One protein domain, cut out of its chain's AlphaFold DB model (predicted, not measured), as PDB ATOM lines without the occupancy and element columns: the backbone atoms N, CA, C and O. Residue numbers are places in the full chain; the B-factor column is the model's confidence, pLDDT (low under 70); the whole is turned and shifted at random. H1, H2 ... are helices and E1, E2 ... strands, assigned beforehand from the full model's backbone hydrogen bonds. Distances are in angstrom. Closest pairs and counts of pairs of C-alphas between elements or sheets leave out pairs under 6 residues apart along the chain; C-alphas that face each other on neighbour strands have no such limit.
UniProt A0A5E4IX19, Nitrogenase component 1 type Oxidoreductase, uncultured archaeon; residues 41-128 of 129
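Overview. This is residues 41 to 128 of the 129 residues of the protein "Nitrogenase component 1 type Oxidoreductase" of uncultured archaeon (UniProt A0A5E4IX19). A small parallel sheet of three strands is sandwiched between helices: the long H4 covers one face, the shorter H1 and H2 the other. H3 lies off the sheet at one end of the long axis, and the loop round Ser 77 reaches the opposite end. The printed part has 88 residues in the order H1 E1 H2 E2 H3 H4 E3, sheet order E2 E1 E3, class mixed. It is compact, with a radius of gyration of the C-alphas of 12.8 A, yet only just elongated, spanning 43 by 27 by 15 A.

Along the chain. Find C-alpha 41 at (220.874, 184.930, 135.384); from there H1 runs to residue 48, 10.8 A. Next come E1, residues 54 to 59, 15.6 A; H2, 62 to 67, 9.0 A; E2, 85 to 87, 6.8 A; H3, 92 to 97, 9.6 A; and H4, 99 to 114, 22.3 A. E3, 118 to 123, 16.4 A, ends at C-alpha 123, (219.361, 178.477, 135.857).

Arrangement. Start at inner strand E1: it is parallel to E3 at 23 degrees, with N 57 and O 120 2.8 A apart, and to E2 at 36 degrees, with N 58 and O 86 2.8 A apart. E1, H2, E2 form a strand-helix-strand unit, two parallel neighbours joined through a helix; E2, H3 H4, E3 form a split one, with E1 between its strands; both crossovers are right-handed. H4 is over E1 at a height of 9.3 A; the C-alphas of His 59 and Leu 103 are their closest, 6.9 A. On the opposite face, H2 is over E2, and H1 is over E3 and, only just, with 3 C-alphas, over E1. In H1, H2 and H4 every O i to N i+4 pair is within hydrogen-bond range; in H3, 1 of 2.

Size, cuts and confidence. Look to Ser 77 and Ile 96 for the C-alphas farthest apart, 43.1 A. The printed part has no cut; the link from H2 to E2 is long, at 17 residues. Residues 72, 95, 97 and 128 have pLDDT under 70.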
ATOM      1  N   CYS A  41     222.032 185.242 134.551       87.88
ATOM      2  CA  CYS A  41     220.874 184.930 135.384       87.88
ATOM      3  C   CYS A  41     220.162 186.172 135.945       87.88
ATOM      4  O   CYS A  41     218.960 186.361 135.758       87.88
ATOM      5  N   LEU A  42     220.912 187.038 136.621       87.69
ATOM      6  CA  LEU A  42     220.397 188.251 137.251       87.69
ATOM      7  C   LEU A  42     219.958 189.277 136.201       87.69
ATOM      8  O   LEU A  42     218.937 189.941 136.382       87.69
ATOM      9  N   ARG A  43     220.668 189.356 135.070       87.75
ATOM     10  CA  ARG A  43     220.273 190.196 133.932       87.75
ATOM     11  C   ARG A  43     218.917 189.778 133.376       87.75
ATOM     12  O   ARG A  43     218.051 190.641 133.225       87.75
ATOM     13  N   ALA A  44     218.709 188.484 133.136       89.19
ATOM     14  CA  ALA A  44     217.440 187.949 132.644       89.19
ATOM     15  C   ALA A  44     216.290 188.257 133.611       89.19
ATOM     16  O   ALA A  44     215.262 188.790 133.195       89.19
ATOM     17  N   ILE A  45     216.496 188.019 134.911       89.19
ATOM     18  CA  ILE A  45     215.501 188.346 135.941       89.19
ATOM     19  C   ILE A  45     215.184 189.835 135.935       89.19
ATOM     20  O   ILE A  45     214.018 190.196 136.028       89.19
ATOM     21  N   SER A  46     216.190 190.703 135.792       87.81
ATOM     22  CA  SER A  46     215.953 192.142 135.755       87.81
ATOM     23  C   SER A  46     214.967 192.492 134.633       87.81
ATOM     24  O   SER A  46     213.983 193.177 134.880       87.81
ATOM     25  N   VAL A  47     215.193 191.989 133.417       89.38
ATOM     26  CA  VAL A  47     214.380 192.310 132.235       89.38
ATOM     27  C   VAL A  47     212.972 191.736 132.357       89.38
ATOM     28  O   VAL A  47     212.016 192.404 131.979       89.38
ATOM     29  N   LEU A  48     212.845 190.525 132.899       90.19
ATOM     30  CA  LEU A  48     211.579 189.795 132.971       90.19
ATOM     31  C   LEU A  48     210.770 190.073 134.247       90.19
ATOM     32  O   LEU A  48     209.605 189.696 134.318       90.19
ATOM     33  N   SER A  49     211.342 190.771 135.232       88.88
ATOM     34  CA  SER A  49     210.660 191.132 136.482       88.88
ATOM     35  C   SER A  49     209.346 191.921 136.327       88.88
ATOM     36  O   SER A  49     208.521 191.805 137.226       88.88
ATOM     37  N   PRO A  50     209.103 192.729 135.272       89.50
ATOM     38  CA  PRO A  50     207.816 193.404 135.078       89.50
ATOM     39  C   PRO A  50     206.637 192.480 134.720       89.50
ATOM     40  O   PRO A  50     205.527 192.978 134.530       89.50
ATOM     41  N   ILE A  51     206.833 191.161 134.603       90.44
ATOM     42  CA  ILE A  51     205.744 190.212 134.336       90.44
ATOM     43  C   ILE A  51     205.036 189.883 135.654       90.44
ATOM     44  O   ILE A  51     205.381 188.953 136.378       90.44
ATOM     45  N   SER A  52     204.061 190.729 135.980       89.69
ATOM     46  CA  SER A  52     203.530 190.887 137.336       89.69
ATOM     47  C   SER A  52     202.780 189.677 137.920       89.69
ATOM     48  O   SER A  52     202.726 189.499 139.142       89.69
ATOM     49  N   ASP A  53     202.219 188.837 137.053       91.00
ATOM     50  CA  ASP A  53     201.377 187.670 137.335       91.00
ATOM     51  C   ASP A  53     202.130 186.331 137.242       91.00
ATOM     52  O   ASP A  53     201.544 185.259 137.439       91.00
ATOM     53  N   ALA A  54     203.433 186.383 136.970       93.00
ATOM     54  CA  ALA A  54     204.284 185.213 136.866       93.00
ATOM     55  C   ALA A  54     205.134 184.993 138.120       93.00
ATOM     56  O   ALA A  54     205.509 185.915 138.847       93.00
ATOM     57  N   VAL A  55     205.476 183.728 138.352       94.62
ATOM     58  CA  VAL A  55     206.446 183.330 139.373       94.62
ATOM     59  C   VAL A  55     207.841 183.318 138.767       94.62
ATOM     60  O   VAL A  55     208.074 182.682 137.741       94.62
ATOM     61  N   HIS A  56     208.785 183.963 139.446       93.69
ATOM     62  CA  HIS A  56     210.204 183.911 139.110       93.69
ATOM     63  C   HIS A  56     210.927 182.950 140.060       93.69
ATOM     64  O   HIS A  56     211.182 183.276 141.223       93.69
ATOM     65  N   LEU A  57     211.234 181.751 139.560       94.94
ATOM     66  CA  LEU A  57     211.935 180.694 140.281       94.94
ATOM     67  C   LEU A  57     213.382 180.598 139.805       94.94
ATOM     68  O   LEU A  57     213.649 180.414 138.622       94.94
ATOM     69  N   ILE A  58     214.320 180.641 140.736       94.12
ATOM     70  CA  ILE A  58     215.731 180.388 140.460       94.12
ATOM     71  C   ILE A  58     216.046 178.942 140.819       94.12
ATOM     72  O   ILE A  58     215.879 178.509 141.959       94.12
ATOM     73  N   HIS A  59     216.514 178.184 139.836       93.25
ATOM     74  CA  HIS A  59     217.076 176.868 140.059       93.25
ATOM     75  C   HIS A  59     218.549 177.023 140.442       93.25
ATOM     76  O   HIS A  59     219.423 177.194 139.592       93.25
ATOM     77  N   GLY A  60     218.818 177.040 141.744       91.12
ATOM     78  CA  GLY A  60     220.138 177.351 142.279       91.12
ATOM     79  C   GLY A  60     220.153 177.459 143.803       91.12
ATOM     80  O   GLY A  60     219.140 177.199 144.452       91.12
ATOM     81  N   PRO A  61     221.292 177.857 144.389       90.31
ATOM     82  CA  PRO A  61     221.372 178.192 145.807       90.31
ATOM     83  C   PRO A  61     220.539 179.445 146.122       90.31
ATOM     84  O   PRO A  61     220.436 180.355 145.292       90.31
ATOM     85  N   LEU A  62     219.985 179.539 147.338       90.69
ATOM     86  CA  LEU A  62     219.167 180.679 147.792       90.69
ATOM     87  C   LEU A  62     219.816 182.050 147.545       90.69
ATOM     88  O   LEU A  62     219.119 183.011 147.225       90.69
ATOM     89  N   ARG A  63     221.149 182.133 147.619       89.44
ATOM     90  CA  ARG A  63     221.921 183.369 147.428       89.44
ATOM     91  C   ARG A  63     221.519 184.138 146.166       89.44
ATOM     92  O   ARG A  63     221.312 185.344 146.237       89.44
ATOM     93  N   CYS A  64     221.378 183.461 145.026       89.44
ATOM     94  CA  CYS A  64     221.016 184.114 143.764       89.44
ATOM     95  C   CYS A  64     219.614 184.747 143.826       89.44
ATOM     96  O   CYS A  64     219.404 185.825 143.274       89.44
ATOM     97  N   ALA A  65     218.676 184.120 144.542       90.50
ATOM     98  CA  ALA A  65     217.336 184.658 144.749       90.50
ATOM     99  C   ALA A  65     217.344 185.892 145.645       90.50
ATOM    100  O   ALA A  65     216.716 186.889 145.287       90.50
ATOM    101  N   SER A  66     218.118 185.869 146.732       90.31
ATOM    102  CA  SER A  66     218.273 187.015 147.632       90.31
ATOM    103  C   SER A  66     218.855 188.240 146.924       90.31
ATOM    104  O   SER A  66     218.339 189.334 147.104       90.31
ATOM    105  N   TYR A  67     219.872 188.069 146.071       87.12
ATOM    106  CA  TYR A  67     220.441 189.183 145.294       87.12
ATOM    107  C   TYR A  67     219.476 189.755 144.254       87.12
ATOM    108  O   TYR A  67     219.568 190.924 143.901       87.12
ATOM    109  N   SER A  68     218.566 188.927 143.743       86.12
ATOM    110  CA  SER A  68     217.576 189.350 142.751       86.12
ATOM    111  C   SER A  68     216.303 189.947 143.363       86.12
ATOM    112  O   SER A  68     215.398 190.366 142.626       86.12
ATOM    113  N   TRP A  69     216.193 189.934 144.694       82.69
ATOM    114  CA  TRP A  69     215.068 190.520 145.409       82.69
ATOM    115  C   TRP A  69     215.059 192.024 145.130       82.69
ATOM    116  O   TRP A  69     216.044 192.703 145.393       82.69
ATOM    117  N   ASP A  70     213.980 192.523 144.528       77.31
ATOM    118  CA  ASP A  70     213.868 193.918 144.069       77.31
ATOM    119  C   ASP A  70     214.878 194.342 142.969       77.31
ATOM    120  O   ASP A  70     215.194 195.519 142.809       77.31
ATOM    121  N   ALA A  71     215.374 193.397 142.151       70.44
ATOM    122  CA  ALA A  71     216.354 193.679 141.080       70.44
ATOM    123  C   ALA A  71     215.916 194.760 140.071       70.44
ATOM    124  O   ALA A  71     216.748 195.425 139.456       70.44
ATOM    125  N   ARG A  72     214.608 194.937 139.882       69.94
ATOM    126  CA  ARG A  72     214.041 196.129 139.265       69.94
ATOM    127  C   ARG A  72     212.882 196.560 140.133       69.94
ATOM    128  O   ARG A  72     211.984 195.757 140.367       69.94
ATOM    129  N   ARG A  73     212.893 197.827 140.546       75.25
ATOM    130  CA  ARG A  73     211.810 198.494 141.283       75.25
ATOM    131  C   ARG A  73     210.589 198.693 140.382       75.25
ATOM    132  O   ARG A  73     210.165 199.812 140.105       75.25
ATOM    133  N   CYS A  74     210.087 197.599 139.825       74.44
ATOM    134  CA  CYS A  74     208.908 197.575 138.989       74.44
ATOM    135  C   CYS A  74     207.705 197.835 139.884       74.44
ATOM    136  O   CYS A  74     207.624 197.307 140.993       74.44
ATOM    137  N   VAL A  75     206.774 198.645 139.397       82.31
ATOM    138  CA  VAL A  75     205.504 198.908 140.065       82.31
ATOM    139  C   VAL A  75     204.423 198.240 139.233       82.31
ATOM    140  O   VAL A  75     204.326 198.487 138.034       82.31
ATOM    141  N   SER A  76     203.630 197.385 139.867       85.12
ATOM    142  CA  SER A  76     202.435 196.799 139.269       85.12
ATOM    143  C   SER A  76     201.199 197.442 139.883       85.12
ATOM    144  O   SER A  76     201.134 197.632 141.095       85.12
ATOM    145  N   SER A  77     200.211 197.765 139.051       88.81
ATOM    146  CA  SER A  77     198.873 198.179 139.489       88.81
ATOM    147  C   SER A  77     197.943 196.994 139.782       88.81
ATOM    148  O   SER A  77     196.808 197.199 140.203       88.81
ATOM    149  N   GLY A  78     198.403 195.765 139.532       87.19
ATOM    150  CA  GLY A  78     197.629 194.534 139.646       87.19
ATOM    151  C   GLY A  78     198.368 193.475 140.474       87.19
ATOM    152  O   GLY A  78     198.802 193.776 141.586       87.19
ATOM    153  N   PRO A  79     198.516 192.231 139.976       87.19
ATOM    154  CA  PRO A  79     199.229 191.171 140.686       87.19
ATOM    155  C   PRO A  79     200.639 191.600 141.110       87.19
ATOM    156  O   PRO A  79     201.342 192.294 140.378       87.19
ATOM    157  N   THR A  80     201.057 191.190 142.305       88.75
ATOM    158  CA  THR A  80     202.366 191.536 142.886       88.75
ATOM    159  C   THR A  80     203.277 190.320 143.038       88.75
ATOM    160  O   THR A  80     204.276 190.372 143.754       88.75
ATOM    161  N   LEU A  81     202.951 189.217 142.355       89.25
ATOM    162  CA  LEU A  81     203.629 187.933 142.523       89.25
ATOM    163  C   LEU A  81     205.096 187.984 142.079       89.25
ATOM    164  O   LEU A  81     205.940 187.326 142.687       89.25
ATOM    165  N   TYR A  82     205.406 188.839 141.103       87.88
ATOM    166  CA  TYR A  82     206.765 189.089 140.620       87.88
ATOM    167  C   TYR A  82     207.738 189.611 141.694       87.88
ATOM    168  O   TYR A  82     208.949 189.426 141.550       87.88
ATOM    169  N   ASN A  83     207.232 190.260 142.755       87.75
ATOM    170  CA  ASN A  83     208.058 190.782 143.849       87.75
ATOM    171  C   ASN A  83     208.651 189.660 144.704       87.75
ATOM    172  O   ASN A  83     209.703 189.841 145.315       87.75
ATOM    173  N   ASN A  84     208.006 188.494 144.725       89.31
ATOM    174  CA  ASN A  84     208.512 187.342 145.447       89.31
ATOM    175  C   ASN A  84     209.558 186.616 144.595       89.31
ATOM    176  O   ASN A  84     209.319 186.271 143.435       89.31
ATOM    177  N   ARG A  85     210.724 186.347 145.188       90.38
ATOM    178  CA  ARG A  85     211.751 185.486 144.592       90.38
ATOM    179  C   ARG A  85     211.708 184.112 145.225       90.38
ATOM    180  O   ARG A  85     211.787 183.980 146.444       90.38
ATOM    181  N   PHE A  86     211.623 183.095 144.378       93.81
ATOM    182  CA  PHE A  86     211.648 181.705 144.804       93.81
ATOM    183  C   PHE A  86     212.964 181.065 144.390       93.81
ATOM    184  O   PHE A  86     213.547 181.416 143.364       93.81
ATOM    185  N   SER A  87     213.423 180.106 145.184       93.88
ATOM    186  CA  SER A  87     214.599 179.302 144.879       93.88
ATOM    187  C   SER A  87     214.295 177.831 145.122       93.88
ATOM    188  O   SER A  87     213.508 177.501 146.009       93.88
ATOM    189  N   THR A  88     214.934 176.941 144.364       92.88
ATOM    190  CA  THR A  88     214.989 175.513 144.716       92.88
ATOM    191  C   THR A  88     215.949 175.233 145.873       92.88
ATOM    192  O   THR A  88     215.978 174.101 146.350       92.88
ATOM    193  N   ASP A  89     216.729 176.240 146.282       91.38
ATOM    194  CA  ASP A  89     217.744 176.202 147.337       91.38
ATOM    195  C   ASP A  89     218.580 174.926 147.291       91.38
ATOM    196  O   ASP A  89     218.480 174.032 148.129       91.38
ATOM    197  N   THR A  90     219.296 174.776 146.187       87.94
ATOM    198  CA  THR A  90     220.031 173.552 145.893       87.94
ATOM    199  C   THR A  90     221.423 173.608 146.496       87.94
ATOM    200  O   THR A  90     222.176 174.540 146.210       87.94
ATOM    201  N   ASP A  91     221.758 172.577 147.261       84.31
ATOM    202  CA  ASP A  91     223.068 172.391 147.882       84.31
ATOM    203  C   ASP A  91     223.891 171.315 147.141       84.31
ATOM    204  O   ASP A  91     223.401 170.667 146.209       84.31
ATOM    205  N   GLU A  92     225.144 171.103 147.537       79.44
ATOM    206  CA  GLU A  92     226.032 170.082 146.959       79.44
ATOM    207  C   GLU A  92     225.426 168.673 147.053       79.44
ATOM    208  O   GLU A  92     225.479 167.893 146.099       79.44
ATOM    209  N   HIS A  93     224.755 168.369 148.168       79.00
ATOM    210  CA  HIS A  93     224.087 167.086 148.387       79.00
ATOM    211  C   HIS A  93     222.966 166.799 147.377       79.00
ATOM    212  O   HIS A  93     222.780 165.651 146.965       79.00
ATOM    213  N   ASP A  94     222.251 167.826 146.919       78.81
ATOM    214  CA  ASP A  94     221.189 167.669 145.920       78.81
ATOM    215  C   ASP A  94     221.748 167.301 144.534       78.81
ATOM    216  O   ASP A  94     221.031 166.723 143.712       78.81
ATOM    217  N   GLY A  95     223.029 167.598 144.275       68.94
ATOM    218  CA  GLY A  95     223.753 167.169 143.074       68.94
ATOM    219  C   GLY A  95     223.806 165.648 142.923       68.94
ATOM    220  O   GLY A  95     223.711 165.137 141.811       68.94
ATOM    221  N   ILE A  96     223.874 164.923 144.043       72.25
ATOM    222  CA  ILE A  96     224.009 163.461 144.076       72.25
ATOM    223  C   ILE A  96     222.637 162.772 143.984       72.25
ATOM    224  O   ILE A  96     222.497 161.751 143.314       72.25
ATOM    225  N   PHE A  97     221.607 163.326 144.637       66.69
ATOM    226  CA  PHE A  97     220.294 162.672 144.791       66.69
ATOM    227  C   PHE A  97     219.198 163.154 143.819       66.69
ATOM    228  O   PHE A  97     218.081 162.620 143.822       66.69
ATOM    229  N   GLY A  98     219.530 164.087 142.922       78.75
ATOM    230  CA  GLY A  98     218.715 164.454 141.764       78.75
ATOM    231  C   GLY A  98     218.105 165.850 141.867       78.75
ATOM    232  O   GLY A  98     216.957 166.014 142.287       78.75
ATOM    233  N   ARG A  99     218.847 166.847 141.373       84.25
ATOM    234  CA  ARG A  99     218.450 168.269 141.314       84.25
ATOM    235  C   ARG A  99     217.135 168.497 140.563       84.25
ATOM    236  O   ARG A  99     216.308 169.307 140.981       84.25
ATOM    237  N   GLU A 100     216.903 167.722 139.507       88.44
ATOM    238  CA  GLU A 100     215.690 167.795 138.687       88.44
ATOM    239  C   GLU A 100     214.424 167.427 139.476       88.44
ATOM    240  O   GLU A 100     213.377 168.058 139.321       88.44
ATOM    241  N   ARG A 101     214.510 166.452 140.391       90.06
ATOM    242  CA  ARG A 101     213.363 166.059 141.223       90.06
ATOM    243  C   ARG A 101     212.957 167.185 142.162       90.06
ATOM    244  O   ARG A 101     211.763 167.450 142.308       90.06
ATOM    245  N   LYS A 102     213.944 167.871 142.750       90.69
ATOM    246  CA  LYS A 102     213.718 169.043 143.601       90.69
ATOM    247  C   LYS A 102     213.038 170.154 142.805       90.69
ATOM    248  O   LYS A 102     212.026 170.678 143.257       90.69
ATOM    249  N   LEU A 103     213.505 170.428 141.584       92.94
ATOM    250  CA  LEU A 103     212.856 171.384 140.682       92.94
ATOM    251  C   LEU A 103     211.394 171.007 140.404       92.94
ATOM    252  O   LEU A 103     210.501 171.828 140.607       92.94
ATOM    253  N   ALA A 104     211.128 169.764 140.000       94.06
ATOM    254  CA  ALA A 104     209.774 169.299 139.704       94.06
ATOM    255  C   ALA A 104     208.844 169.394 140.924       94.06
ATOM    256  O   ALA A 104     207.683 169.790 140.794       94.06
ATOM    257  N   GLN A 105     209.342 169.063 142.117       94.12
ATOM    258  CA  GLN A 105     208.586 169.184 143.359       94.12
ATOM    259  C   GLN A 105     208.307 170.649 143.709       94.12
ATOM    260  O   GLN A 105     207.163 170.994 144.000       94.12
ATOM    261  N   THR A 106     209.310 171.524 143.615       94.88
ATOM    262  CA  THR A 106     209.153 172.964 143.851       94.88
ATOM    263  C   THR A 106     208.136 173.578 142.891       94.88
ATOM    264  O   THR A 106     207.259 174.310 143.339       94.88
ATOM    265  N   LEU A 107     208.177 173.238 141.600       95.81
ATOM    266  CA  LEU A 107     207.207 173.722 140.609       95.81
ATOM    267  C   LEU A 107     205.768 173.326 140.966       95.81
ATOM    268  O   LEU A 107     204.870 174.167 140.932       95.81
ATOM    269  N   ARG A 108     205.548 172.067 141.364       96.00
ATOM    270  CA  ARG A 108     204.224 171.582 141.794       96.00
ATOM    271  C   ARG A 108     203.728 172.320 143.035       96.00
ATOM    272  O   ARG A 108     202.571 172.731 143.072       96.00
ATOM    273  N   THR A 109     204.598 172.523 144.021       96.00
ATOM    274  CA  THR A 109     204.275 173.266 145.247       96.00
ATOM    275  C   THR A 109     203.919 174.720 144.942       96.00
ATOM    276  O   THR A 109     202.902 175.216 145.422       96.00
ATOM    277  N   LEU A 110     204.704 175.395 144.099       95.62
ATOM    278  CA  LEU A 110     204.449 176.786 143.713       95.62
ATOM    279  C   LEU A 110     203.122 176.933 142.969       95.62
ATOM    280  O   LEU A 110     202.354 177.847 143.270       95.62
ATOM    281  N   TYR A 111     202.824 176.014 142.051       95.56
ATOM    282  CA  TYR A 111     201.550 176.015 141.343       95.56
ATOM    283  C   TYR A 111     200.364 175.793 142.290       95.56
ATOM    284  O   TYR A 111     199.361 176.495 142.190       95.56
ATOM    285  N   ALA A 112     200.483 174.867 143.246       96.56
ATOM    286  CA  ALA A 112     199.420 174.580 144.206       96.56
ATOM    287  C   ALA A 112     199.097 175.774 145.125       96.56
ATOM    288  O   ALA A 112     197.926 176.003 145.429       96.56
ATOM    289  N   ILE A 113     200.116 176.533 145.545       95.38
ATOM    290  CA  ILE A 113     199.969 177.658 146.482       95.38
ATOM    291  C   ILE A 113     199.521 178.933 145.763       95.38
ATOM    292  O   ILE A 113     198.557 179.568 146.183       95.38
ATOM    293  N   TYR A 114     200.221 179.318 144.693       93.94
ATOM    294  CA  TYR A 114     200.058 180.638 144.077       93.94
ATOM    295  C   TYR A 114     199.193 180.631 142.817       93.94
ATOM    296  O   TYR A 114     198.707 181.689 142.431       93.94
ATOM    297  N   LYS A 115     199.003 179.467 142.174       94.38
ATOM    298  CA  LYS A 115     198.292 179.312 140.889       94.38
ATOM    299  C   LYS A 115     198.652 180.412 139.868       94.38
ATOM    300  O   LYS A 115     197.758 181.107 139.385       94.38
ATOM    301  N   PRO A 116     199.950 180.608 139.569       94.38
ATOM    302  CA  PRO A 116     200.385 181.682 138.685       94.38
ATOM    303  C   PRO A 116     199.981 181.428 137.231       94.38
ATOM    304  O   PRO A 116     199.770 180.279 136.836       94.38
ATOM    305  N   ALA A 117     199.950 182.490 136.422       93.25
ATOM    306  CA  ALA A 117     199.696 182.375 134.985       93.25
ATOM    307  C   ALA A 117     200.861 181.686 134.252       93.25
ATOM    308  O   ALA A 117     200.651 180.890 133.338       93.25
ATOM    309  N   ALA A 118     202.091 181.957 134.695       93.88
ATOM    310  CA  ALA A 118     203.310 181.357 134.174       93.88
ATOM    311  C   ALA A 118     204.374 181.212 135.271       93.88
ATOM    312  O   ALA A 118     204.366 181.926 136.278       93.88
ATOM    313  N   ILE A 119     205.317 180.293 135.060       95.56
ATOM    314  CA  ILE A 119     206.491 180.120 135.920       95.56
ATOM    315  C   ILE A 119     207.744 180.244 135.055       95.56
ATOM    316  O   ILE A 119     207.945 179.456 134.134       95.56
ATOM    317  N   PHE A 120     208.595 181.216 135.374       94.75
ATOM    318  CA  PHE A 120     209.911 181.388 134.769       94.75
ATOM    319  C   PHE A 120     210.963 180.703 135.628       94.75
ATOM    320  O   PHE A 120     211.071 180.995 136.821       94.75
ATOM    321  N   VAL A 121     211.745 179.816 135.015       94.62
ATOM    322  CA  VAL A 121     212.843 179.109 135.675       94.62
ATOM    323  C   VAL A 121     214.171 179.682 135.190       94.62
ATOM    324  O   VAL A 121     214.472 179.629 134.001       94.62
ATOM    325  N   TYR A 122     214.965 180.215 136.115       92.75
ATOM    326  CA  TYR A 122     216.298 180.753 135.853       92.75
ATOM    327  C   TYR A 122     217.355 179.786 136.359       92.75
ATOM    328  O   TYR A 122     217.369 179.450 137.541       92.75
ATOM    329  N   VAL A 123     218.257 179.362 135.484       91.00
ATOM    330  CA  VAL A 123     219.361 178.477 135.857       91.00
ATOM    331  C   VAL A 123     220.510 179.323 136.409       91.00
ATOM    332  O   VAL A 123     220.845 180.373 135.860       91.00
ATOM    333  N   SER A 124     221.066 178.913 137.549       89.50
ATOM    334  CA  SER A 124     222.258 179.541 138.125       89.50
ATOM    335  C   SER A 124     223.531 178.878 137.596       89.50
ATOM    336  O   SER A 124     223.540 177.687 137.302       89.50
ATOM    337  N   CYS A 125     224.641 179.614 137.576       86.31
ATOM    338  CA  CYS A 125     225.945 179.094 137.155       86.31
ATOM    339  C   CYS A 125     226.473 177.923 138.012       86.31
ATOM    340  O   CYS A 125     227.369 177.202 137.589       86.31
ATOM    341  N   VAL A 126     225.913 177.698 139.206       81.88
ATOM    342  CA  VAL A 126     226.226 176.537 140.069       81.88
ATOM    343  C   VAL A 126     225.560 175.250 139.546       81.88
ATOM    344  O   VAL A 126     225.873 174.141 139.983       81.88
ATOM    345  N   MET A 127     224.613 175.382 138.618       73.62
ATOM    346  CA  MET A 127     223.954 174.274 137.922       73.62
ATOM    347  C   MET A 127     224.601 173.933 136.580       73.62
ATOM    348  O   MET A 127     224.369 172.846 136.071       73.62
ATOM    349  N   GLU A 128     225.386 174.855 136.021       63.31
ATOM    350  CA  GLU A 128     225.977 174.765 134.678       63.31
ATOM    351  C   GLU A 128     227.423 174.233 134.686       63.31
ATOM    352  O   GLU A 128     228.090 174.260 133.654       63.31
TER     353      GLU A 128